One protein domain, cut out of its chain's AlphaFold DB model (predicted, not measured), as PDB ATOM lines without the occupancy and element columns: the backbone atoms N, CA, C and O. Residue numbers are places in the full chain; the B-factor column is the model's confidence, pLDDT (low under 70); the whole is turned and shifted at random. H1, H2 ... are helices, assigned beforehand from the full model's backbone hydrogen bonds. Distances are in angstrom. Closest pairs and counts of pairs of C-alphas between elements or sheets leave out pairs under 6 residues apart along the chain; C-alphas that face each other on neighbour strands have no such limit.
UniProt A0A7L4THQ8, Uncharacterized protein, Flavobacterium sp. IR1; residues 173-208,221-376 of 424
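This is residues 173 to 208 and 221 to 376 of the 424 residues of an uncharacterized protein of Flavobacterium sp. IR1 (UniProt A0A7L4THQ8). A helical hairpin of H3 and H4 makes the core; H7 crosses H4 steeply, H8 packs near the turn of the hairpin, and little H2 packs between H1 and the other end of H3. H6 lies near the middle with H5 beyond it, and loosely attached H9 and H10 end the printed part, the long axis running from the loop after H1 to the end of H10. The printed part has 192 residues with ten named helices, H1 to H10 in order, and no named strand: the class is all helix. It is compact, with a radius of gyration of the C-alphas of 17.7 A and spans of 58 by 40 by 24 A.

Find C-alpha 173 at (153.160, 140.671, 88.427); from there H1 runs to residue 185, 17.9 A. H2 is residues 195 to 198. H3, residues 249 to 263, is 20.5 A long. At C-alpha 266, (158.848, 132.660, 109.622), begins H4, the longest helix, which runs 31.8 A to residue 287. Then come H5, residues 298 to 307, H6, residues 316 to 325, H7, residues 327 to 333, H8, residues 341 to 348, and H9, residues 351 to 356. H10, residues 360 to 376, covers 24.0 A, has a kink of 27 degrees near residue 367, and ends at C-alpha 376, (140.606, 124.110, 123.999).

Start at H3, the hub. It forms a hairpin with H4, a shallow tilt of 11 degrees, opposite ways; their closest C-alphas, Met 261 and Gln 269, are 5.6 A apart. With residues 249 to 251 alone H3 touches H2, C-alphas 249 and 197 being closest at 5.3 A. H1 and H3 only just touch, only at their ends, with Tyr 175 and Tyr 250 closest at 5.6 A. H3 touches H8 with residues 260 to 263 alone, C-alphas 260 and 346 being closest at 7.3 A. H4 touches H7 at a steep tilt of 54 degrees, C-alphas 278 and 330 being closest at 4.8 A. H2 and H6 only just touch, with 3 pairs of C-alphas within 8 A, the closest being 196 and 320 at 6.7 A. H5 is close to but not clearly touching H6, as H10 is to H7. H9 touches no helix. Each O i to N i+4 pair is within hydrogen-bond range in H1, H4, H6, H7, H8 and H9; H3 has 7 of 11, H5 5 of 6 and H10 11 of 13, while H2 is too short for such a pair.

The farthest C-alphas, His 188 and Trp 376, are 59.0 A apart. Residues 209 to 220 are not printed, and the gap from C-alpha 208 to C-alpha 221 is 17.5 A. Of the links printed whole, none is long. Residues 221 to 248 hold no named element. Mean pLDDT of the printed part is 75.7; residues 203 to 208, 221 to 240 and 348 to 376 are among those under 70.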
ATOM      1  N   ASN A 173     153.070 140.528  89.883       85.88
ATOM      2  CA  ASN A 173     153.160 140.671  88.427       85.88
ATOM      3  C   ASN A 173     152.255 139.693  87.669       85.88
ATOM      4  O   ASN A 173     151.942 139.950  86.512       85.88
ATOM      5  N   TYR A 174     151.819 138.600  88.302       91.75
ATOM      6  CA  TYR A 174     150.847 137.672  87.733       91.75
ATOM      7  C   TYR A 174     149.567 138.385  87.273       91.75
ATOM      8  O   TYR A 174     149.163 138.257  86.122       91.75
ATOM      9  N   TYR A 175     148.966 139.197  88.148       90.44
ATOM     10  CA  TYR A 175     147.713 139.892  87.848       90.44
ATOM     11  C   TYR A 175     147.896 140.963  86.777       90.44
ATOM     12  O   TYR A 175     147.040 141.118  85.910       90.44
ATOM     13  N   LYS A 176     149.047 141.649  86.800       85.94
ATOM     14  CA  LYS A 176     149.415 142.637  85.780       85.94
ATOM     15  C   LYS A 176     149.524 141.973  84.417       85.94
ATOM     16  O   LYS A 176     148.922 142.425  83.452       85.94
ATOM     17  N   TRP A 177     150.249 140.865  84.361       88.12
ATOM     18  CA  TRP A 177     150.435 140.126  83.127       88.12
ATOM     19  C   TRP A 177     149.122 139.538  82.607       88.12
ATOM     20  O   TRP A 177     148.860 139.643  81.417       88.12
ATOM     21  N   ARG A 178     148.264 138.973  83.472       91.81
ATOM     22  CA  ARG A 178     146.940 138.461  83.070       91.81
ATOM     23  C   ARG A 178     146.068 139.578  82.490       91.81
ATOM     24  O   ARG A 178     145.452 139.385  81.445       91.81
ATOM     25  N   PHE A 179     146.087 140.760  83.104       90.00
ATOM     26  CA  PHE A 179     145.412 141.952  82.593       90.00
ATOM     27  C   PHE A 179     145.949 142.399  81.223       90.00
ATOM     28  O   PHE A 179     145.177 142.557  80.277       90.00
ATOM     29  N   GLU A 180     147.265 142.564  81.082       85.50
ATOM     30  CA  GLU A 180     147.900 142.979  79.823       85.50
ATOM     31  C   GLU A 180     147.694 141.942  78.713       85.50
ATOM     32  O   GLU A 180     147.380 142.296  77.576       85.50
ATOM     33  N   ASN A 181     147.803 140.655  79.049       88.31
ATOM     34  CA  ASN A 181     147.535 139.556  78.135       88.31
ATOM     35  C   ASN A 181     146.081 139.569  77.655       88.31
ATOM     36  O   ASN A 181     145.842 139.440  76.457       88.31
ATOM     37  N   PHE A 182     145.118 139.758  78.560       89.31
ATOM     38  CA  PHE A 182     143.716 139.886  78.183       89.31
ATOM     39  C   PHE A 182     143.528 141.041  77.195       89.31
ATOM     40  O   PHE A 182     142.937 140.868  76.133       89.31
ATOM     41  N   LEU A 183     144.074 142.221  77.485       84.50
ATOM     42  CA  LEU A 183     143.940 143.369  76.588       84.50
ATOM     43  C   LEU A 183     144.579 143.132  75.215       84.50
ATOM     44  O   LEU A 183     144.010 143.560  74.209       84.50
ATOM     45  N   ALA A 184     145.704 142.417  75.159       83.31
ATOM     46  CA  ALA A 184     146.337 142.019  73.907       83.31
ATOM     47  C   ALA A 184     145.443 141.069  73.089       83.31
ATOM     48  O   ALA A 184     145.164 141.360  71.924       83.31
ATOM     49  N   ARG A 185     144.923 140.001  73.711       84.19
ATOM     50  CA  ARG A 185     144.020 139.020  73.070       84.19
ATOM     51  C   ARG A 185     142.691 139.635  72.636       84.19
ATOM     52  O   ARG A 185     142.112 139.255  71.626       84.19
ATOM     53  N   HIS A 186     142.214 140.622  73.387       78.44
ATOM     54  CA  HIS A 186     140.933 141.281  73.156       78.44
ATOM     55  C   HIS A 186     141.077 142.645  72.467       78.44
ATOM     56  O   HIS A 186     140.143 143.444  72.511       78.44
ATOM     57  N   LYS A 187     142.206 142.948  71.807       74.06
ATOM     58  CA  LYS A 187     142.477 144.266  71.192       74.06
ATOM     59  C   LYS A 187     141.385 144.736  70.223       74.06
ATOM     60  O   LYS A 187     141.161 145.937  70.082       74.06
ATOM     61  N   HIS A 188     140.707 143.795  69.575       69.06
ATOM     62  CA  HIS A 188     139.734 144.057  68.518       69.06
ATOM     63  C   HIS A 188     138.278 143.798  68.921       69.06
ATOM     64  O   HIS A 188     137.402 143.879  68.067       69.06
ATOM     65  N   CYS A 189     138.009 143.527  70.202       71.38
ATOM     66  CA  CYS A 189     136.649 143.350  70.697       71.38
ATOM     67  C   CYS A 189     136.349 144.178  71.944       71.38
ATOM     68  O   CYS A 189     137.252 144.726  72.575       71.38
ATOM     69  N   SER A 190     135.068 144.305  72.291       75.38
ATOM     70  CA  SER A 190     134.585 145.172  73.375       75.38
ATOM     71  C   SER A 190     134.774 144.592  74.779       75.38
ATOM     72  O   SER A 190     134.540 145.298  75.757       75.38
ATOM     73  N   HIS A 191     135.225 143.341  74.897       82.75
ATOM     74  CA  HIS A 191     135.453 142.688  76.183       82.75
ATOM     75  C   HIS A 191     136.433 143.471  77.064       82.75
ATOM     76  O   HIS A 191     137.495 143.911  76.605       82.75
ATOM     77  N   LEU A 192     136.074 143.623  78.336       84.69
ATOM     78  CA  LEU A 192     136.917 144.222  79.365       84.69
ATOM     79  C   LEU A 192     137.562 143.115  80.204       84.69
ATOM     80  O   LEU A 192     136.934 142.076  80.399       84.69
ATOM     81  N   PRO A 193     138.797 143.319  80.686       88.88
ATOM     82  CA  PRO A 193     139.436 142.362  81.575       88.88
ATOM     83  C   PRO A 193     138.652 142.251  82.889       88.88
ATOM     84  O   PRO A 193     138.091 143.259  83.335       88.88
ATOM     85  N   PRO A 194     138.671 141.077  83.546       93.19
ATOM     86  CA  PRO A 194     138.062 140.918  84.854       93.19
ATOM     87  C   PRO A 194     138.555 141.963  85.862       93.19
ATOM     88  O   PRO A 194     139.770 142.161  86.014       93.19
ATOM     89  N   LYS A 195     137.637 142.581  86.617       89.50
ATOM     90  CA  LYS A 195     137.988 143.570  87.660       89.50
ATOM     91  C   LYS A 195     138.877 142.947  88.725       89.50
ATOM     92  O   LYS A 195     139.695 143.628  89.342       89.50
ATOM     93  N   TYR A 196     138.758 141.636  88.911       90.69
ATOM     94  CA  TYR A 196     139.618 140.879  89.804       90.69
ATOM     95  C   TYR A 196     141.111 141.095  89.517       90.69
ATOM     96  O   TYR A 196     141.889 141.157  90.460       90.69
ATOM     97  N   TYR A 197     141.538 141.253  88.259       90.44
ATOM     98  CA  TYR A 197     142.957 141.452  87.956       90.44
ATOM     99  C   TYR A 197     143.458 142.819  88.407       90.44
ATOM    100  O   TYR A 197     144.341 142.895  89.259       90.44
ATOM    101  N   PHE A 198     142.905 143.883  87.826       84.56
ATOM    102  CA  PHE A 198     143.451 145.241  87.917       84.56
ATOM    103  C   PHE A 198     142.379 146.309  88.175       84.56
ATOM    104  O   PHE A 198     142.654 147.501  88.084       84.56
ATOM    105  N   GLY A 199     141.180 145.893  88.583       83.44
ATOM    106  CA  GLY A 199     140.071 146.780  88.910       83.44
ATOM    107  C   GLY A 199     139.216 147.135  87.693       83.44
ATOM    108  O   GLY A 199     139.499 146.700  86.574       83.44
ATOM    109  N   PRO A 200     138.127 147.893  87.899       83.25
ATOM    110  CA  PRO A 200     137.256 148.325  86.819       83.25
ATOM    111  C   PRO A 200     137.963 149.308  85.883       83.25
ATOM    112  O   PRO A 200     138.727 150.172  86.311       83.25
ATOM    113  N   MET A 201     137.657 149.190  84.593       78.25
ATOM    114  CA  MET A 201     138.114 150.120  83.563       78.25
ATOM    115  C   MET A 201     137.240 151.379  83.567       78.25
ATOM    116  O   MET A 201     136.012 151.279  83.544       78.25
ATOM    117  N   LYS A 202     137.866 152.560  83.565       71.00
ATOM    118  CA  LYS A 202     137.201 153.869  83.496       71.00
ATOM    119  C   LYS A 202     137.677 154.660  82.284       71.00
ATOM    120  O   LYS A 202     138.870 154.707  81.999       71.00
ATOM    121  N   THR A 203     136.762 155.291  81.557       60.50
ATOM    122  CA  THR A 203     137.119 156.236  80.489       60.50
ATOM    123  C   THR A 203     137.498 157.594  81.095       60.50
ATOM    124  O   THR A 203     137.120 157.902  82.225       60.50
ATOM    125  N   ASN A 204     138.264 158.407  80.358       53.16
ATOM    126  CA  ASN A 204     138.899 159.653  80.831       53.16
ATOM    127  C   ASN A 204     137.955 160.713  81.445       53.16
ATOM    128  O   ASN A 204     138.436 161.714  81.960       53.16
ATOM    129  N   SER A 205     136.636 160.517  81.412       44.75
ATOM    130  CA  SER A 205     135.644 161.420  82.007       44.75
ATOM    131  C   SER A 205     135.248 161.061  83.450       44.75
ATOM    132  O   SER A 205     134.512 161.822  84.065       44.75
ATOM    133  N   GLU A 206     135.716 159.932  84.002       45.78
ATOM    134  CA  GLU A 206     135.291 159.428  85.326       45.78
ATOM    135  C   GLU A 206     136.440 159.080  86.288       45.78
ATOM    136  O   GLU A 206     136.186 158.557  87.372       45.78
ATOM    137  N   VAL A 207     137.703 159.319  85.919       46.06
ATOM    138  CA  VAL A 207     138.832 159.087  86.834       46.06
ATOM    139  C   VAL A 207     138.965 160.319  87.729       46.06
ATOM    140  O   VAL A 207     139.346 161.375  87.222       46.06
ATOM    141  N   PRO A 208     138.649 160.247  89.033       42.44
ATOM    142  CA  PRO A 208     138.819 161.401  89.894       42.44
ATOM    143  C   PRO A 208     140.325 161.636  90.081       42.44
ATOM    144  O   PRO A 208     141.056 160.727  90.480       42.44
ATOM    145  N   TRP A 221     142.141 151.720 105.013       38.50
ATOM    146  CA  TRP A 221     140.773 152.091 104.606       38.50
ATOM    147  C   TRP A 221     140.708 153.279 103.648       38.50
ATOM    148  O   TRP A 221     139.622 153.588 103.158       38.50
ATOM    149  N   SER A 222     141.827 153.945 103.347       36.31
ATOM    150  CA  SER A 222     141.789 154.967 102.310       36.31
ATOM    151  C   SER A 222     141.758 154.284 100.948       36.31
ATOM    152  O   SER A 222     142.451 153.308 100.659       36.31
ATOM    153  N   SER A 223     140.938 154.831 100.072       38.06
ATOM    154  CA  SER A 223     140.867 154.579  98.639       38.06
ATOM    155  C   SER A 223     142.158 154.999  97.901       38.06
ATOM    156  O   SER A 223     142.108 155.448  96.756       38.06
ATOM    157  N   SER A 224     143.322 154.817  98.524       38.97
ATOM    158  CA  SER A 224     144.627 155.298  98.080       38.97
ATOM    159  C   SER A 224     145.705 154.273  98.434       38.97
ATOM    160  O   SER A 224     146.654 154.561  99.155       38.97
ATOM    161  N   ILE A 225     145.582 153.054  97.903       39.53
ATOM    162  CA  ILE A 225     146.775 152.223  97.743       39.53
ATOM    163  C   ILE A 225     147.622 152.932  96.691       39.53
ATOM    164  O   ILE A 225     147.337 152.820  95.498       39.53
ATOM    165  N   ASN A 226     148.661 153.645  97.118       40.34
ATOM    166  CA  ASN A 226     149.792 153.930  96.247       40.34
ATOM    167  C   ASN A 226     150.542 152.597  96.081       40.34
ATOM    168  O   ASN A 226     151.584 152.319  96.667       40.34
ATOM    169  N   THR A 227     149.971 151.702  95.274       41.16
ATOM    170  CA  THR A 227     150.845 150.969  94.373       41.16
ATOM    171  C   THR A 227     151.378 152.101  93.531       41.16
ATOM    172  O   THR A 227     150.514 152.747  92.935       41.16
ATOM    173  N   ASP A 228     152.685 152.406  93.561       37.50
ATOM    174  CA  ASP A 228     153.283 153.359  92.615       37.50
ATOM    175  C   ASP A 228     152.459 153.269  91.336       37.50
ATOM    176  O   ASP A 228     152.382 152.147  90.800       37.50
ATOM    177  N   PRO A 229     151.700 154.316  90.938       39.41
ATOM    178  CA  PRO A 229     150.898 154.230  89.742       39.41
ATOM    179  C   PRO A 229     151.900 153.783  88.712       39.41
ATOM    180  O   PRO A 229     152.912 154.453  88.507       39.41
ATOM    181  N   LEU A 230     151.696 152.571  88.198       41.59
ATOM    182  CA  LEU A 230     152.488 152.026  87.117       41.59
ATOM    183  C   LEU A 230     152.494 153.147  86.102       41.59
ATOM    184  O   LEU A 230     151.438 153.483  85.556       41.59
ATOM    185  N   LYS A 231     153.642 153.831  86.032       36.22
ATOM    186  CA  LYS A 231     153.678 155.135  85.399       36.22
ATOM    187  C   LYS A 231     153.226 154.875  83.972       36.22
ATOM    188  O   LYS A 231     153.780 153.965  83.342       36.22
ATOM    189  N   PRO A 232     152.191 155.580  83.483       36.84
ATOM    190  CA  PRO A 232     151.845 155.499  82.082       36.84
ATOM    191  C   PRO A 232     153.124 155.672  81.242       36.84
ATOM    192  O   PRO A 232     154.046 156.382  81.648       36.84
ATOM    193  N   PRO A 233     153.212 154.993  80.095       39.53
ATOM    194  CA  PRO A 233     152.072 154.606  79.289       39.53
ATOM    195  C   PRO A 233     151.702 153.135  79.490       39.53
ATOM    196  O   PRO A 233     152.409 152.234  79.042       39.53
ATOM    197  N   TYR A 234     150.523 152.881  80.060       44.75
ATOM    198  CA  TYR A 234     149.801 151.702  79.604       44.75
ATOM    199  C   TYR A 234     149.463 151.957  78.135       44.75
ATOM    200  O   TYR A 234     149.060 153.083  77.817       44.75
ATOM    201  N   PRO A 235     149.676 150.984  77.232       39.12
ATOM    202  CA  PRO A 235     149.374 151.169  75.823       39.12
ATOM    203  C   PRO A 235     147.975 151.760  75.705       39.12
ATOM    204  O   PRO A 235     147.084 151.343  76.436       39.12
ATOM    205  N   GLN A 236     147.818 152.782  74.866       44.75
ATOM    206  CA  GLN A 236     146.562 153.491  74.636       44.75
ATOM    207  C   GLN A 236     145.475 152.495  74.221       44.75
ATOM    208  O   GLN A 236     145.248 152.232  73.040       44.75
ATOM    209  N   TYR A 237     144.828 151.874  75.196       47.94
ATOM    210  CA  TYR A 237     143.702 151.014  74.949       47.94
ATOM    211  C   TYR A 237     142.507 151.946  74.839       47.94
ATOM    212  O   TYR A 237     142.183 152.667  75.783       47.94
ATOM    213  N   ASN A 238     141.783 151.873  73.724       58.38
ATOM    214  CA  ASN A 238     140.482 152.532  73.540       58.38
ATOM    215  C   ASN A 238     139.397 152.024  74.530       58.38
ATOM    216  O   ASN A 238     138.209 152.200  74.294       58.38
ATOM    217  N   LYS A 239     139.804 151.353  75.618       62.84
ATOM    218  CA  LYS A 239     138.995 150.692  76.644       62.84
ATOM    219  C   LYS A 239     139.095 151.364  78.023       62.84
ATOM    220  O   LYS A 239     138.428 150.909  78.944       62.84
ATOM    221  N   GLY A 240     139.896 152.427  78.169       68.75
ATOM    222  CA  GLY A 240     140.030 153.206  79.409       68.75
ATOM    223  C   GLY A 240     141.245 152.842  80.274       68.75
ATOM    224  O   GLY A 240     142.125 152.097  79.847       68.75
ATOM    225  N   THR A 241     141.269 153.375  81.497       72.12
ATOM    226  CA  THR A 241     142.322 153.204  82.509       72.12
ATOM    227  C   THR A 241     141.791 152.365  83.680       72.12
ATOM    228  O   THR A 241     140.679 152.627  84.145       72.12
ATOM    229  N   PRO A 242     142.539 151.360  84.175       74.06
ATOM    230  CA  PRO A 242     142.113 150.552  85.316       74.06
ATOM    231  C   PRO A 242     142.189 151.322  86.645       74.06
ATOM    232  O   PRO A 242     143.194 151.974  86.935       74.06
ATOM    233  N   LEU A 243     141.170 151.184  87.499       75.44
ATOM    234  CA  LEU A 243     141.211 151.635  88.896       75.44
ATOM    235  C   LEU A 243     141.812 150.550  89.800       75.44
ATOM    236  O   LEU A 243     141.104 149.790  90.456       75.44
ATOM    237  N   VAL A 244     143.144 150.509  89.871       71.44
ATOM    238  CA  VAL A 244     143.911 149.456  90.569       71.44
ATOM    239  C   VAL A 244     143.529 149.290  92.043       71.44
ATOM    240  O   VAL A 244     143.488 148.169  92.553       71.44
ATOM    241  N   ARG A 245     143.181 150.382  92.730       67.06
ATOM    242  CA  ARG A 245     142.718 150.371  94.131       67.06
ATOM    243  C   ARG A 245     141.422 149.581  94.365       67.06
ATOM    244  O   ARG A 245     141.150 149.167  95.487       67.06
ATOM    245  N   GLU A 246     140.634 149.391  93.311       73.19
ATOM    246  CA  GLU A 246     139.383 148.623  93.295       73.19
ATOM    247  C   GLU A 246     139.590 147.215  92.708       73.19
ATOM    248  O   GLU A 246     138.633 146.464  92.528       73.19
ATOM    249  N   SER A 247     140.837 146.834  92.399       79.19
ATOM    250  CA  SER A 247     141.170 145.448  92.068       79.19
ATOM    251  C   SER A 247     141.035 144.548  93.294       79.19
ATOM    252  O   SER A 247     141.230 144.996  94.422       79.19
ATOM    253  N   TYR A 248     140.745 143.266  93.074       82.12
ATOM    254  CA  TYR A 248     140.815 142.256  94.133       82.12
ATOM    255  C   TYR A 248     142.204 141.602  94.139       82.12
ATOM    256  O   TYR A 248     142.993 141.794  95.061       82.12
ATOM    257  N   GLY A 249     142.553 140.874  93.080       87.00
ATOM    258  CA  GLY A 249     143.783 140.091  92.974       87.00
ATOM    259  C   GLY A 249     145.063 140.903  93.184       87.00
ATOM    260  O   GLY A 249     145.859 140.565  94.065       87.00
ATOM    261  N   TYR A 250     145.281 141.975  92.409       86.19
ATOM    262  CA  TYR A 250     146.516 142.764  92.516       86.19
ATOM    263  C   TYR A 250     146.625 143.510  93.850       86.19
ATOM    264  O   TYR A 250     147.630 143.343  94.544       86.19
ATOM    265  N   LYS A 251     145.584 144.255  94.247       81.44
ATOM    266  CA  LYS A 251     145.488 144.925  95.555       81.44
ATOM    267  C   LYS A 251     145.858 143.983  96.696       81.44
ATOM    268  O   LYS A 251     146.792 144.274  97.440       81.44
ATOM    269  N   TYR A 252     145.183 142.838  96.813       79.25
ATOM    270  CA  TYR A 252     145.419 141.932  97.939       79.25
ATOM    271  C   TYR A 252     146.771 141.256  97.879       79.25
ATOM    272  O   TYR A 252     147.402 141.045  98.911       79.25
ATOM    273  N   CYS A 253     147.287 141.001  96.680       86.19
ATOM    274  CA  CYS A 253     148.656 140.548  96.546       86.19
ATOM    275  C   CYS A 253     149.661 141.551  97.130       86.19
ATOM    276  O   CYS A 253     150.575 141.143  97.853       86.19
ATOM    277  N   VAL A 254     149.496 142.844  96.838       81.94
ATOM    278  CA  VAL A 254     150.378 143.905  97.344       81.94
ATOM    279  C   VAL A 254     150.212 144.066  98.853       81.94
ATOM    280  O   VAL A 254     151.203 143.979  99.572       81.94
ATOM    281  N   VAL A 255     148.976 144.197  99.345       76.69
ATOM    282  CA  VAL A 255     148.678 144.349 100.780       76.69
ATOM    283  C   VAL A 255     149.236 143.176 101.583       76.69
ATOM    284  O   VAL A 255     149.898 143.366 102.602       76.69
ATOM    285  N   PHE A 256     149.056 141.945 101.110       83.62
ATOM    286  CA  PHE A 256     149.606 140.782 101.799       83.62
ATOM    287  C   PHE A 256     151.131 140.757 101.789       83.62
ATOM    288  O   PHE A 256     151.741 140.341 102.772       83.62
ATOM    289  N   THR A 257     151.758 141.225 100.712       84.38
ATOM    290  CA  THR A 257     153.222 141.296 100.619       84.38
ATOM    291  C   THR A 257     153.806 142.366 101.530       84.38
ATOM    292  O   THR A 257     154.819 142.117 102.174       84.38
ATOM    293  N   ASN A 258     153.190 143.541 101.585       81.50
ATOM    294  CA  ASN A 258     153.798 144.704 102.220       81.50
ATOM    295  C   ASN A 258     153.344 144.883 103.671       81.50
ATOM    296  O   ASN A 258     154.116 145.370 104.489       81.50
ATOM    297  N   ASN A 259     152.125 144.450 104.011       80.25
ATOM    298  CA  ASN A 259     151.514 144.762 105.301       80.25
ATOM    299  C   ASN A 259     151.386 143.518 106.179       80.25
ATOM    300  O   ASN A 259     151.746 143.564 107.352       80.25
ATOM    301  N   LEU A 260     150.892 142.405 105.624       84.12
ATOM    302  CA  LEU A 260     150.714 141.165 106.386       84.12
ATOM    303  C   LEU A 260     152.044 140.424 106.570       84.12
ATOM    304  O   LEU A 260     152.401 140.070 107.688       84.12
ATOM    305  N   MET A 261     152.802 140.213 105.489       89.75
ATOM    306  CA  MET A 261     154.039 139.421 105.510       89.75
ATOM    307  C   MET A 261     155.052 139.856 106.587       89.75
ATOM    308  O   MET A 261     155.577 138.961 107.250       89.75
ATOM    309  N   PRO A 262     155.314 141.156 106.838       91.06
ATOM    310  CA  PRO A 262     156.243 141.566 107.897       91.06
ATOM    311  C   PRO A 262     155.769 141.255 109.323       91.06
ATOM    312  O   PRO A 262     156.591 141.217 110.233       91.06
ATOM    313  N   ARG A 263     154.462 141.048 109.532       87.75
ATOM    314  CA  ARG A 263     153.863 140.773 110.852       87.75
ATOM    315  C   ARG A 263     153.824 139.286 111.191       87.75
ATOM    316  O   ARG A 263     153.641 138.935 112.352       87.75
ATOM    317  N   LEU A 264     153.975 138.430 110.183       90.25
ATOM    318  CA  LEU A 264     153.937 136.985 110.350       90.25
ATOM    319  C   LEU A 264     155.282 136.442 110.837       90.25
ATOM    320  O   LEU A 264     156.351 136.946 110.475       90.25
ATOM    321  N   SER A 265     155.213 135.344 111.588       94.19
ATOM    322  CA  SER A 265     156.364 134.498 111.906       94.19
ATOM    323  C   SER A 265     157.020 133.939 110.637       94.19
ATOM    324  O   SER A 265     156.488 134.051 109.529       94.19
ATOM    325  N   LYS A 266     158.172 133.275 110.771       96.19
ATOM    326  CA  LYS A 266     158.848 132.660 109.622       96.19
ATOM    327  C   LYS A 266     157.964 131.605 108.941       96.19
ATOM    328  O   LYS A 266     157.875 131.571 107.711       96.19
ATOM    329  N   GLU A 267     157.265 130.799 109.729       94.06
ATOM    330  CA  GLU A 267     156.321 129.783 109.275       94.06
ATOM    331  C   GLU A 267     155.119 130.416 108.564       94.06
ATOM    332  O   GLU A 267     154.722 129.951 107.490       94.06
ATOM    333  N   GLY A 268     154.582 131.508 109.116       94.06
ATOM    334  CA  GLY A 268     153.494 132.286 108.523       94.06
ATOM    335  C   GLY A 268     153.896 132.960 107.210       94.06
ATOM    336  O   GLY A 268     153.154 132.910 106.229       94.06
ATOM    337  N   GLN A 269     155.105 133.515 107.127       96.25
ATOM    338  CA  GLN A 269     155.646 134.068 105.884       96.25
ATOM    339  C   GLN A 269     155.786 132.994 104.804       96.25
ATOM    340  O   GLN A 269     155.434 133.215 103.642       96.25
ATOM    341  N   ASP A 270     156.300 131.820 105.167       96.56
ATOM    342  CA  ASP A 270     156.461 130.721 104.220       96.56
ATOM    343  C   ASP A 270     155.098 130.140 103.805       96.56
ATOM    344  O   ASP A 270     154.913 129.803 102.632       96.56
ATOM    345  N   TRP A 271     154.113 130.110 104.711       95.12
ATOM    346  CA  TRP A 271     152.714 129.839 104.373       95.12
ATOM    347  C   TRP A 271     152.169 130.853 103.370       95.12
ATOM    348  O   TRP A 271     151.651 130.444 102.335       95.12
ATOM    349  N   LEU A 272     152.343 132.154 103.607       93.88
ATOM    350  CA  LEU A 272     151.800 133.193 102.734       93.88
ATOM    351  C   LEU A 272     152.412 133.129 101.325       93.88
ATOM    352  O   LEU A 272     151.708 133.298 100.327       93.88
ATOM    353  N   LYS A 273     153.707 132.800 101.214       95.25
ATOM    354  CA  LYS A 273     154.361 132.533  99.919       95.25
ATOM    355  C   LYS A 273     153.729 131.344  99.195       95.25
ATOM    356  O   LYS A 273     153.463 131.438  97.996       95.25
ATOM    357  N   ARG A 274     153.476 130.234  99.903       95.62
ATOM    358  CA  ARG A 274     152.806 129.050  99.334       95.62
ATOM    359  C   ARG A 274     151.361 129.353  98.941       95.62
ATOM    360  O   ARG A 274     150.960 129.000  97.841       95.62
ATOM    361  N   ALA A 275     150.616 130.059  99.785       93.25
ATOM    362  CA  ALA A 275     149.232 130.449  99.536       93.25
ATOM    363  C   ALA A 275     149.101 131.285  98.263       93.25
ATOM    364  O   ALA A 275     148.321 130.942  97.381       93.25
ATOM    365  N   ARG A 276     149.928 132.327  98.113       93.38
ATOM    366  CA  ARG A 276     149.953 133.159  96.899       93.38
ATOM    367  C   ARG A 276     150.299 132.360  95.651       93.38
ATOM    368  O   ARG A 276     149.704 132.584  94.604       93.38
ATOM    369  N   ARG A 277     151.255 131.434  95.760       95.44
ATOM    370  CA  ARG A 277     151.604 130.535  94.659       95.44
ATOM    371  C   ARG A 277     150.416 129.658  94.264       95.44
ATOM    372  O   ARG A 277     150.091 129.613  93.086       95.44
ATOM    373  N   ASN A 278     149.767 129.017  95.235       95.19
ATOM    374  CA  ASN A 278     148.624 128.136  94.999       95.19
ATOM    375  C   ASN A 278     147.425 128.891  94.413       95.19
ATOM    376  O   ASN A 278     146.785 128.380  93.506       95.19
ATOM    377  N   LEU A 279     147.142 130.111  94.892       93.44
ATOM    378  CA  LEU A 279     146.078 130.955  94.339       93.44
ATOM    379  C   LEU A 279     146.290 131.166  92.837       93.44
ATOM    380  O   LEU A 279     145.392 130.916  92.047       93.44
ATOM    381  N   GLN A 280     147.492 131.574  92.433       95.19
ATOM    382  CA  GLN A 280     147.787 131.850  91.026       95.19
ATOM    383  C   GLN A 280     147.810 130.582  90.169       95.19
ATOM    384  O   GLN A 280     147.293 130.593  89.060       95.19
ATOM    385  N   ASP A 281     148.338 129.484  90.709       95.31
ATOM    386  CA  ASP A 281     148.337 128.181  90.042       95.31
ATOM    387  C   ASP A 281     146.903 127.678  89.792       95.31
ATOM    388  O   ASP A 281     146.558 127.275  88.685       95.31
ATOM    389  N   TYR A 282     146.010 127.787  90.781       95.56
ATOM    390  CA  TYR A 282     144.606 127.385  90.634       95.56
ATOM    391  C   TYR A 282     143.812 128.303  89.709       95.56
ATOM    392  O   TYR A 282     142.975 127.812  88.945       95.56
ATOM    393  N   MET A 283     144.112 129.605  89.718       94.69
ATOM    394  CA  MET A 283     143.589 130.530  88.715       94.69
ATOM    395  C   MET A 283     143.992 130.073  87.304       94.69
ATOM    396  O   MET A 283     143.123 129.907  86.450       94.69
ATOM    397  N   ASP A 284     145.269 129.766  87.074       93.69
ATOM    398  CA  ASP A 284     145.768 129.283  85.778       93.69
ATOM    399  C   ASP A 284     145.174 127.929  85.367       93.69
ATOM    400  O   ASP A 284     144.808 127.729  84.205       93.69
ATOM    401  N   MET A 285     144.985 127.008  86.316       93.25
ATOM    402  CA  MET A 285     144.308 125.732  86.061       93.25
ATOM    403  C   MET A 285     142.866 125.914  85.568       93.25
ATOM    404  O   MET A 285     142.380 125.102  84.773       93.25
ATOM    405  N   GLY A 286     142.160 126.949  86.026       93.31
ATOM    406  CA  GLY A 286     140.811 127.249  85.550       93.31
ATOM    407  C   GLY A 286     140.790 128.054  84.253       93.31
ATOM    408  O   GLY A 286     140.017 127.725  83.359       93.31
ATOM    409  N   ILE A 287     141.667 129.049  84.114       93.00
ATOM    410  CA  ILE A 287     141.700 129.958  82.960       93.00
ATOM    411  C   ILE A 287     142.280 129.270  81.719       93.00
ATOM    412  O   ILE A 287     141.647 129.239  80.662       93.00
ATOM    413  N   THR A 288     143.480 128.701  81.838       89.44
ATOM    414  CA  THR A 288     144.197 128.108  80.702       89.44
ATOM    415  C   THR A 288     143.763 126.660  80.489       89.44
ATOM    416  O   THR A 288     143.371 126.277  79.385       89.44
ATOM    417  N   ASN A 289     143.755 125.859  81.561       85.25
ATOM    418  CA  ASN A 289     143.502 124.418  81.460       85.25
ATOM    419  C   ASN A 289     142.022 124.033  81.556       85.25
ATOM    420  O   ASN A 289     141.676 122.914  81.170       85.25
ATOM    421  N   LYS A 290     141.151 124.932  82.040       89.25
ATOM    422  CA  LYS A 290     139.693 124.729  82.178       89.25
ATOM    423  C   LYS A 290     139.329 123.515  83.039       89.25
ATOM    424  O   LYS A 290     138.310 122.868  82.810       89.25
ATOM    425  N   LYS A 291     140.191 123.178  84.003       88.38
ATOM    426  CA  LYS A 291     140.151 121.915  84.762       88.38
ATOM    427  C   LYS A 291     140.187 122.097  86.275       88.38
ATOM    428  O   LYS A 291     140.280 121.104  86.993       88.38
ATOM    429  N   PHE A 292     140.131 123.332  86.773       94.44
ATOM    430  CA  PHE A 292     140.081 123.545  88.214       94.44
ATOM    431  C   PHE A 292     138.826 122.887  88.804       94.44
ATOM    432  O   PHE A 292     137.708 123.132  88.352       94.44
ATOM    433  N   LYS A 293     139.037 122.054  89.823       93.25
ATOM    434  CA  LYS A 293     137.991 121.423  90.624       93.25
ATOM    435  C   LYS A 293     138.319 121.687  92.083       93.25
ATOM    436  O   LYS A 293     139.378 121.276  92.553       93.25
ATOM    437  N   SER A 294     137.421 122.366  92.786       89.56
ATOM    438  CA  SER A 294     137.631 122.675  94.197       89.56
ATOM    439  C   SER A 294     137.424 121.419  95.039       89.56
ATOM    440  O   SER A 294     136.450 120.687  94.854       89.56
ATOM    441  N   LYS A 295     138.316 121.160  95.995       86.75
ATOM    442  CA  LYS A 295     138.128 120.093  96.985       86.75
ATOM    443  C   LYS A 295     137.107 120.492  98.049       86.75
ATOM    444  O   LYS A 295     136.452 119.622  98.614       86.75
ATOM    445  N   TYR A 296     136.989 121.790  98.324       78.06
ATOM    446  CA  TYR A 296     136.228 122.315  99.459       78.06
ATOM    447  C   TYR A 296     134.938 123.041  99.056       78.06
ATOM    448  O   TYR A 296     134.048 123.194  99.885       78.06
ATOM    449  N   ASN A 297     134.782 123.436  97.792       78.44
ATOM    450  CA  ASN A 297     133.582 124.086  97.273       78.44
ATOM    451  C   ASN A 297     132.858 123.174  96.268       78.44
ATOM    452  O   ASN A 297     133.017 123.289  95.051       78.44
ATOM    453  N   LEU A 298     132.063 122.235  96.790       83.75
ATOM    454  CA  LEU A 298     131.315 121.275  95.970       83.75
ATOM    455  C   LEU A 298     130.210 121.944  95.143       83.75
ATOM    456  O   LEU A 298     130.040 121.593  93.980       83.75
ATOM    457  N   GLY A 299     129.530 122.954  95.698       83.12
ATOM    458  CA  GLY A 299     128.499 123.702  94.972       83.12
ATOM    459  C   GLY A 299     129.058 124.449  93.758       83.12
ATOM    460  O   GLY A 299     128.407 124.529  92.721       83.12
ATOM    461  N   PHE A 300     130.299 124.940  93.838       87.62
ATOM    462  CA  PHE A 300     130.992 125.470  92.667       87.62
ATOM    463  C   PHE A 300     131.236 124.387  91.607       87.62
ATOM    464  O   PHE A 300     130.990 124.626  90.426       87.62
ATOM    465  N   ASN A 301     131.665 123.185  92.008       89.62
ATOM    466  CA  ASN A 301     131.902 122.090  91.061       89.62
ATOM    467  C   ASN A 301     130.628 121.703  90.295       89.62
ATOM    468  O   ASN A 301     130.695 121.517  89.084       89.62
ATOM    469  N   GLU A 302     129.477 121.645  90.969       89.25
ATOM    470  CA  GLU A 302     128.177 121.393  90.327       89.25
ATOM    471  C   GLU A 302     127.846 122.469  89.280       89.25
ATOM    472  O   GLU A 302     127.428 122.166  88.162       89.25
ATOM    473  N   LYS A 303     128.106 123.747  89.590       87.44
ATOM    474  CA  LYS A 303     127.910 124.852  88.636       87.44
ATOM    475  C   LYS A 303     128.847 124.761  87.432       87.44
ATOM    476  O   LYS A 303     128.436 125.100  86.322       87.44
ATOM    477  N   VAL A 304     130.084 124.295  87.622       89.94
ATOM    478  CA  VAL A 304     131.051 124.095  86.530       89.94
ATOM    479  C   VAL A 304     130.579 123.016  85.549       89.94
ATOM    480  O   VAL A 304     130.826 123.163  84.355       89.94
ATOM    481  N   GLU A 305     129.852 121.987  85.991       86.88
ATOM    482  CA  GLU A 305     129.286 120.975  85.079       86.88
ATOM    483  C   GLU A 305     128.261 121.572  84.098       86.88
ATOM    484  O   GLU A 305     128.126 121.089  82.973       86.88
ATOM    485  N   VAL A 306     127.585 122.656  84.494       83.31
ATOM    486  CA  VAL A 306     126.569 123.340  83.678       83.31
ATOM    487  C   VAL A 306     127.155 124.504  82.875       83.31
ATOM    488  O   VAL A 306     126.901 124.616  81.677       83.31
ATOM    489  N   ARG A 307     127.919 125.395  83.523       83.12
ATOM    490  CA  ARG A 307     128.410 126.653  82.925       83.12
ATOM    491  C   ARG A 307     129.802 126.524  82.307       83.12
ATOM    492  O   ARG A 307     130.142 127.295  81.414       83.12
ATOM    493  N   THR A 308     130.571 125.509  82.704       87.56
ATOM    494  CA  THR A 308     131.977 125.278  82.328       87.56
ATOM    495  C   THR A 308     132.913 126.438  82.700       87.56
ATOM    496  O   THR A 308     132.486 127.547  83.006       87.56
ATOM    497  N   LEU A 309     134.226 126.194  82.680       88.75
ATOM    498  CA  LEU A 309     135.244 127.253  82.798       88.75
ATOM    499  C   LEU A 309     135.679 127.802  81.434       88.75
ATOM    500  O   LEU A 309     136.611 128.599  81.340       88.75
ATOM    501  N   LYS A 310     135.021 127.363  80.355       84.56
ATOM    502  CA  LYS A 310     135.257 127.923  79.033       84.56
ATOM    503  C   LYS A 310     134.814 129.387  79.068       84.56
ATOM    504  O   LYS A 310     133.707 129.680  79.502       84.56
ATOM    505  N   ASP A 311     135.702 130.278  78.640       83.12
ATOM    506  CA  ASP A 311     135.437 131.713  78.527       83.12
ATOM    507  C   ASP A 311     135.135 132.401  79.876       83.12
ATOM    508  O   ASP A 311     134.517 133.460  79.915       83.12
ATOM    509  N   VAL A 312     135.620 131.827  80.992       90.56
ATOM    510  CA  VAL A 312     135.412 132.355  82.354       90.56
ATOM    511  C   VAL A 312     135.843 133.818  82.506       90.56
ATOM    512  O   VAL A 312     135.209 134.564  83.237       90.56
ATOM    513  N   GLU A 313     136.877 134.257  81.782       92.06
ATOM    514  CA  GLU A 313     137.355 135.648  81.800       92.06
ATOM    515  C   GLU A 313     136.424 136.644  81.088       92.06
ATOM    516  O   GLU A 313     136.626 137.847  81.220       92.06
ATOM    517  N   LEU A 314     135.431 136.177  80.322       88.25
ATOM    518  CA  LEU A 314     134.487 137.044  79.602       88.25
ATOM    519  C   LEU A 314     133.247 137.393  80.432       88.25
ATOM    520  O   LEU A 314     132.432 138.210  80.007       88.25
ATOM    521  N   ASP A 315     133.101 136.788  81.609       88.44
ATOM    522  CA  ASP A 315     131.953 136.959  82.488       88.44
ATOM    523  C   ASP A 315     132.425 137.337  83.892       88.44
ATOM    524  O   ASP A 315     132.876 136.489  84.655       88.44
ATOM    525  N   GLU A 316     132.325 138.622  84.235       87.38
ATOM    526  CA  GLU A 316     132.841 139.172  85.498       87.38
ATOM    527  C   GLU A 316     132.314 138.425  86.730       87.38
ATOM    528  O   GLU A 316     133.077 138.084  87.633       87.38
ATOM    529  N   ASN A 317     131.010 138.138  86.757       87.12
ATOM    530  CA  ASN A 317     130.382 137.479  87.897       87.12
ATOM    531  C   ASN A 317     130.861 136.030  88.007       87.12
ATOM    532  O   ASN A 317     131.134 135.545  89.104       87.12
ATOM    533  N   TRP A 318     130.980 135.340  86.869       91.88
ATOM    534  CA  TRP A 318     131.501 133.978  86.853       91.88
ATOM    535  C   TRP A 318     132.975 133.915  87.224       91.88
ATOM    536  O   TRP A 318     133.377 133.036  87.983       91.88
ATOM    537  N   PHE A 319     133.767 134.866  86.736       93.81
ATOM    538  CA  PHE A 319     135.177 134.982  87.054       93.81
ATOM    539  C   PHE A 319     135.397 135.208  88.544       93.81
ATOM    540  O   PHE A 319     136.234 134.542  89.146       93.81
ATOM    541  N   GLN A 320     134.632 136.115  89.151       89.25
ATOM    542  CA  GLN A 320     134.700 136.385  90.582       89.25
ATOM    543  C   GLN A 320     134.330 135.143  91.403       89.25
ATOM    544  O   GLN A 320     135.040 134.791  92.345       89.25
ATOM    545  N   GLU A 321     133.258 134.444  91.023       88.44
ATOM    546  CA  GLU A 321     132.851 133.206  91.688       88.44
ATOM    547  C   GLU A 321     133.922 132.111  91.565       88.44
ATOM    548  O   GLU A 321     134.292 131.491  92.565       88.44
ATOM    549  N   PHE A 322     134.471 131.916  90.362       93.88
ATOM    550  CA  PHE A 322     135.590 131.009  90.117       93.88
ATOM    551  C   PHE A 322     136.808 131.378  90.963       93.88
ATOM    552  O   PHE A 322     137.346 130.522  91.664       93.88
ATOM    553  N   ALA A 323     137.215 132.649  90.945       92.50
ATOM    554  CA  ALA A 323     138.363 133.120  91.697       92.50
ATOM    555  C   ALA A 323     138.195 132.801  93.183       92.50
ATOM    556  O   ALA A 323     139.079 132.183  93.772       92.50
ATOM    557  N   PHE A 324     137.042 133.110  93.777       87.50
ATOM    558  CA  PHE A 324     136.774 132.797  95.181       87.50
ATOM    559  C   PHE A 324     136.701 131.300  95.479       87.50
ATOM    560  O   PHE A 324     137.153 130.874  96.544       87.50
ATOM    561  N   ALA A 325     136.221 130.480  94.545       89.38
ATOM    562  CA  ALA A 325     136.223 129.030  94.706       89.38
ATOM    563  C   ALA A 325     137.639 128.436  94.827       89.38
ATOM    564  O   ALA A 325     137.795 127.382  95.439       89.38
ATOM    565  N   THR A 326     138.678 129.114  94.322       91.00
ATOM    566  CA  THR A 326     140.075 128.668  94.484       91.00
ATOM    567  C   THR A 326     140.656 128.917  95.880       91.00
ATOM    568  O   THR A 326     141.634 128.272  96.264       91.00
ATOM    569  N   HIS A 327     140.085 129.847  96.653       88.12
ATOM    570  CA  HIS A 327     140.721 130.350  97.874       88.12
ATOM    571  C   HIS A 327     140.825 129.291  98.982       88.12
ATOM    572  O   HIS A 327     141.927 129.128  99.516       88.12
ATOM    573  N   PRO A 328     139.754 128.545  99.339       82.38
ATOM    574  CA  PRO A 328     139.839 127.520 100.381       82.38
ATOM    575  C   PRO A 328     140.942 126.496 100.101       82.38
ATOM    576  O   PRO A 328     141.786 126.238 100.960       82.38
ATOM    577  N   ASP A 329     140.976 125.971  98.874       86.44
ATOM    578  CA  ASP A 329     142.005 125.042  98.419       86.44
ATOM    579  C   ASP A 329     143.400 125.654  98.553       86.44
ATOM    580  O   ASP A 329     144.295 125.028  99.117       86.44
ATOM    581  N   ALA A 330     143.597 126.887  98.080       91.06
ATOM    582  CA  ALA A 330     144.915 127.510  98.058       91.06
ATOM    583  C   ALA A 330     145.509 127.691  99.459       91.06
ATOM    584  O   ALA A 330     146.678 127.355  99.680       91.06
ATOM    585  N   TYR A 331     144.711 128.173 100.413       86.06
ATOM    586  CA  TYR A 331     145.174 128.425 101.776       86.06
ATOM    587  C   TYR A 331     145.336 127.143 102.599       86.06
ATOM    588  O   TYR A 331     146.317 127.016 103.341       86.06
ATOM    589  N   LEU A 332     144.421 126.176 102.459       82.19
ATOM    590  CA  LEU A 332     144.528 124.891 103.152       82.19
ATOM    591  C   LEU A 332     145.706 124.075 102.613       82.19
ATOM    592  O   LEU A 332     146.509 123.586 103.408       82.19
ATOM    593  N   ASN A 333     145.895 124.024 101.290       88.81
ATOM    594  CA  ASN A 333     147.036 123.339 100.674       88.81
ATOM    595  C   ASN A 333     148.368 124.057 100.947       88.81
ATOM    596  O   ASN A 333     149.425 123.433 100.918       88.81
ATOM    597  N   ALA A 334     148.345 125.354 101.273       91.94
ATOM    598  CA  ALA A 334     149.526 126.070 101.757       91.94
ATOM    599  C   ALA A 334     149.894 125.725 103.212       91.94
ATOM    600  O   ALA A 334     150.989 126.079 103.672       91.94
ATOM    601  N   GLY A 335     149.006 125.027 103.927       86.25
ATOM    602  CA  GLY A 335     149.199 124.586 105.300       86.25
ATOM    603  C   GLY A 335     148.691 125.573 106.348       86.25
ATOM    604  O   GLY A 335     149.294 125.654 107.415       86.25
ATOM    605  N   LEU A 336     147.606 126.317 106.078       82.62
ATOM    606  CA  LEU A 336     147.025 127.280 107.035       82.62
ATOM    607  C   LEU A 336     146.753 126.650 108.412       82.62
ATOM    608  O   LEU A 336     146.917 127.295 109.441       82.62
ATOM    609  N   LEU A 337     146.387 125.366 108.455       77.56
ATOM    610  CA  LEU A 337     146.134 124.654 109.710       77.56
ATOM    611  C   LEU A 337     147.389 124.492 110.585       77.56
ATOM    612  O   LEU A 337     147.257 124.354 111.800       77.56
ATOM    613  N   TYR A 338     148.586 124.569 110.002       80.19
ATOM    614  CA  TYR A 338     149.855 124.251 110.662       80.19
ATOM    615  C   TYR A 338     150.674 125.472 111.096       80.19
ATOM    616  O   TYR A 338     151.695 125.293 111.753       80.19
ATOM    617  N   ILE A 339     150.255 126.696 110.761       84.25
ATOM    618  CA  ILE A 339     150.923 127.910 111.264       84.25
ATOM    619  C   ILE A 339     150.507 128.215 112.711       84.25
ATOM    620  O   ILE A 339     149.524 127.652 113.222       84.25
ATOM    621  N   SER A 340     151.264 129.097 113.368       82.31
ATOM    622  CA  SER A 340     151.025 129.506 114.755       82.31
ATOM    623  C   SER A 340     149.646 130.149 114.938       82.31
ATOM    624  O   SER A 340     148.960 130.522 113.980       82.31
ATOM    625  N   ILE A 341     149.200 130.251 116.189       71.31
ATOM    626  CA  ILE A 341     147.910 130.876 116.496       71.31
ATOM    627  C   ILE A 341     147.990 132.385 116.252       71.31
ATOM    628  O   ILE A 341     147.049 132.968 115.723       71.31
ATOM    629  N   GLU A 342     149.124 132.999 116.578       77.50
ATOM    630  CA  GLU A 342     149.412 134.409 116.338       77.50
ATOM    631  C   GLU A 342     149.305 134.744 114.845       77.50
ATOM    632  O   GLU A 342     148.607 135.687 114.479       77.50
ATOM    633  N   ASP A 343     149.885 133.912 113.973       85.81
ATOM    634  CA  ASP A 343     149.793 134.102 112.522       85.81
ATOM    635  C   ASP A 343     148.364 133.918 112.005       85.81
ATOM    636  O   ASP A 343     147.903 134.690 111.167       85.81
ATOM    637  N   LYS A 344     147.630 132.913 112.509       79.81
ATOM    638  CA  LYS A 344     146.209 132.724 112.163       79.81
ATOM    639  C   LYS A 344     145.381 133.947 112.548       79.81
ATOM    640  O   LYS A 344     144.493 134.329 111.789       79.81
ATOM    641  N   ILE A 345     145.674 134.561 113.697       72.69
ATOM    642  CA  ILE A 345     145.011 135.788 114.138       72.69
ATOM    643  C   ILE A 345     145.346 136.937 113.185       72.69
ATOM    644  O   ILE A 345     144.414 137.560 112.685       72.69
ATOM    645  N   GLU A 346     146.621 137.174 112.861       82.06
ATOM    646  CA  GLU A 346     147.033 138.221 111.909       82.06
ATOM    647  C   GLU A 346     146.367 138.047 110.533       82.06
ATOM    648  O   GLU A 346     145.836 139.005 109.976       82.06
ATOM    649  N   VAL A 347     146.295 136.814 110.019       80.19
ATOM    650  CA  VAL A 347     145.574 136.496 108.773       80.19
ATOM    651  C   VAL A 347     144.078 136.807 108.905       80.19
ATOM    652  O   VAL A 347     143.513 137.481 108.041       80.19
ATOM    653  N   SER A 348     143.439 136.371 109.997       69.50
ATOM    654  CA  SER A 348     141.997 136.564 110.229       69.50
ATOM    655  C   SER A 348     141.588 138.015 110.476       69.50
ATOM    656  O   SER A 348     140.434 138.388 110.262       69.50
ATOM    657  N   LEU A 349     142.530 138.830 110.955       68.88
ATOM    658  CA  LEU A 349     142.308 140.227 111.290       68.88
ATOM    659  C   LEU A 349     142.451 141.154 110.096       68.88
ATOM    660  O   LEU A 349     142.150 142.327 110.260       68.88
ATOM    661  N   THR A 350     142.849 140.670 108.921       68.75
ATOM    662  CA  THR A 350     142.711 141.441 107.683       68.75
ATOM    663  C   THR A 350     141.214 141.613 107.363       68.75
ATOM    664  O   THR A 350     140.509 140.606 107.274       68.75
ATOM    665  N   PRO A 351     140.653 142.837 107.241       54.44
ATOM    666  CA  PRO A 351     139.245 143.001 106.866       54.44
ATOM    667  C   PRO A 351     138.781 142.250 105.617       54.44
ATOM    668  O   PRO A 351     137.616 141.871 105.558       54.44
ATOM    669  N   ASP A 352     139.674 141.897 104.702       55.09
ATOM    670  CA  ASP A 352     139.326 141.064 103.546       55.09
ATOM    671  C   ASP A 352     138.992 139.633 103.963       55.09
ATOM    672  O   ASP A 352     138.061 139.034 103.439       55.09
ATOM    673  N   PHE A 353     139.653 139.106 104.997       58.38
ATOM    674  CA  PHE A 353     139.269 137.834 105.599       58.38
ATOM    675  C   PHE A 353     137.844 137.879 106.166       58.38
ATOM    676  O   PHE A 353     137.141 136.870 106.119       58.38
ATOM    677  N   LYS A 354     137.376 139.040 106.653       55.69
ATOM    678  CA  LYS A 354     135.981 139.223 107.097       55.69
ATOM    679  C   LYS A 354     135.008 139.231 105.919       55.69
ATOM    680  O   LYS A 354     133.946 138.622 106.023       55.69
ATOM    681  N   GLU A 355     135.374 139.858 104.801       53.59
ATOM    682  CA  GLU A 355     134.594 139.796 103.558       53.59
ATOM    683  C   GLU A 355     134.523 138.356 103.018       53.59
ATOM    684  O   GLU A 355     133.458 137.894 102.608       53.59
ATOM    685  N   TRP A 356     135.619 137.599 103.104       55.03
ATOM    686  CA  TRP A 356     135.718 136.221 102.604       55.03
ATOM    687  C   TRP A 356     135.049 135.183 103.509       55.03
ATOM    688  O   TRP A 356     134.501 134.199 103.008       55.03
ATOM    689  N   ALA A 357     135.044 135.402 104.828       51.12
ATOM    690  CA  ALA A 357     134.406 134.519 105.808       51.12
ATOM    691  C   ALA A 357     132.875 134.444 105.660       51.12
ATOM    692  O   ALA A 357     132.263 133.517 106.182       51.12
ATOM    693  N   SER A 358     132.265 135.387 104.934       51.81
ATOM    694  CA  SER A 358     130.826 135.396 104.634       51.81
ATOM    695  C   SER A 358     130.394 134.350 103.589       51.81
ATOM    696  O   SER A 358     129.203 134.068 103.455       51.81
ATOM    697  N   LEU A 359     131.337 133.734 102.863       52.50
ATOM    698  CA  LEU A 359     131.060 132.654 101.914       52.50
ATOM    699  C   LEU A 359     131.030 131.302 102.652       52.50
ATOM    700  O   LEU A 359     132.024 130.891 103.248       52.50
ATOM    701  N   ALA A 360     129.901 130.588 102.565       43.78
ATOM    702  CA  ALA A 360     129.526 129.405 103.363       43.78
ATOM    703  C   ALA A 360     130.595 128.293 103.544       43.78
ATOM    704  O   ALA A 360     130.554 127.537 104.511       43.78
ATOM    705  N   THR A 361     131.575 128.173 102.643       47.78
ATOM    706  CA  THR A 361     132.672 127.189 102.734       47.78
ATOM    707  C   THR A 361     133.759 127.586 103.743       47.78
ATOM    708  O   THR A 361     134.349 126.727 104.399       47.78
ATOM    709  N   TRP A 362     134.022 128.885 103.905       51.69
ATOM    710  CA  TRP A 362     134.992 129.404 104.874       51.69
ATOM    711  C   TRP A 362     134.497 129.314 106.300       51.69
ATOM    712  O   TRP A 362     135.302 129.081 107.203       51.69
ATOM    713  N   GLU A 363     133.183 129.420 106.484       49.06
ATOM    714  CA  GLU A 363     132.553 129.186 107.770       49.06
ATOM    715  C   GLU A 363     132.936 127.810 108.310       49.06
ATOM    716  O   GLU A 363     133.226 127.725 109.485       49.06
ATOM    717  N   GLN A 364     133.084 126.766 107.482       43.09
ATOM    718  CA  GLN A 364     133.485 125.427 107.939       43.09
ATOM    719  C   GLN A 364     134.966 125.324 108.341       43.09
ATOM    720  O   GLN A 364     135.286 124.717 109.360       43.09
ATOM    721  N   ALA A 365     135.889 125.925 107.584       46.62
ATOM    722  CA  ALA A 365     137.317 125.919 107.930       46.62
ATOM    723  C   ALA A 365     137.607 126.795 109.164       46.62
ATOM    724  O   ALA A 365     138.388 126.418 110.041       46.62
ATOM    725  N   MET A 366     136.920 127.936 109.265       49.09
ATOM    726  CA  MET A 366     136.932 128.792 110.448       49.09
ATOM    727  C   MET A 366     136.134 128.203 111.600       49.09
ATOM    728  O   MET A 366     136.512 128.426 112.741       49.09
ATOM    729  N   TYR A 367     135.095 127.415 111.337       46.00
ATOM    730  CA  TYR A 367     134.404 126.602 112.330       46.00
ATOM    731  C   TYR A 367     135.380 125.583 112.882       46.00
ATOM    732  O   TYR A 367     135.518 125.539 114.081       46.00
ATOM    733  N   VAL A 368     136.186 124.882 112.083       48.28
ATOM    734  CA  VAL A 368     137.235 124.001 112.628       48.28
ATOM    735  C   VAL A 368     138.264 124.782 113.457       48.28
ATOM    736  O   VAL A 368     138.644 124.319 114.527       48.28
ATOM    737  N   ALA A 369     138.684 125.983 113.044       52.97
ATOM    738  CA  ALA A 369     139.592 126.819 113.844       52.97
ATOM    739  C   ALA A 369     138.945 127.341 115.150       52.97
ATOM    740  O   ALA A 369     139.579 127.363 116.206       52.97
ATOM    741  N   LYS A 370     137.668 127.723 115.095       51.81
ATOM    742  CA  LYS A 370     136.847 128.213 116.209       51.81
ATOM    743  C   LYS A 370     136.434 127.080 117.147       51.81
ATOM    744  O   LYS A 370     136.473 127.259 118.353       51.81
ATOM    745  N   GLU A 371     136.117 125.911 116.620       49.59
ATOM    746  CA  GLU A 371     135.866 124.663 117.337       49.59
ATOM    747  C   GLU A 371     137.152 124.125 117.942       49.59
ATOM    748  O   GLU A 371     137.116 123.599 119.040       49.59
ATOM    749  N   GLN A 372     138.312 124.314 117.311       52.44
ATOM    750  CA  GLN A 372     139.595 124.028 117.948       52.44
ATOM    751  C   GLN A 372     139.814 124.950 119.162       52.44
ATOM    752  O   GLN A 372     140.236 124.469 120.212       52.44
ATOM    753  N   LEU A 373     139.449 126.237 119.062       54.06
ATOM    754  CA  LEU A 373     139.443 127.186 120.187       54.06
ATOM    755  C   LEU A 373     138.392 126.832 121.263       54.06
ATOM    756  O   LEU A 373     138.682 126.947 122.452       54.06
ATOM    757  N   ILE A 374     137.193 126.377 120.880       51.66
ATOM    758  CA  ILE A 374     136.117 125.938 121.794       51.66
ATOM    759  C   ILE A 374     136.480 124.608 122.465       51.66
ATOM    760  O   ILE A 374     136.277 124.450 123.665       51.66
ATOM    761  N   LYS A 375     137.079 123.671 121.731       54.44
ATOM    762  CA  LYS A 375     137.628 122.426 122.264       54.44
ATOM    763  C   LYS A 375     138.717 122.729 123.281       54.44
ATOM    764  O   LYS A 375     138.679 122.164 124.359       54.44
ATOM    765  N   TRP A 376     139.615 123.677 123.009       57.44
ATOM    766  CA  TRP A 376     140.606 124.110 123.999       57.44
ATOM    767  C   TRP A 376     140.004 124.826 125.211       57.44
ATOM    768  O   TRP A 376     140.522 124.678 126.311       57.44
TER     769      TRP A 376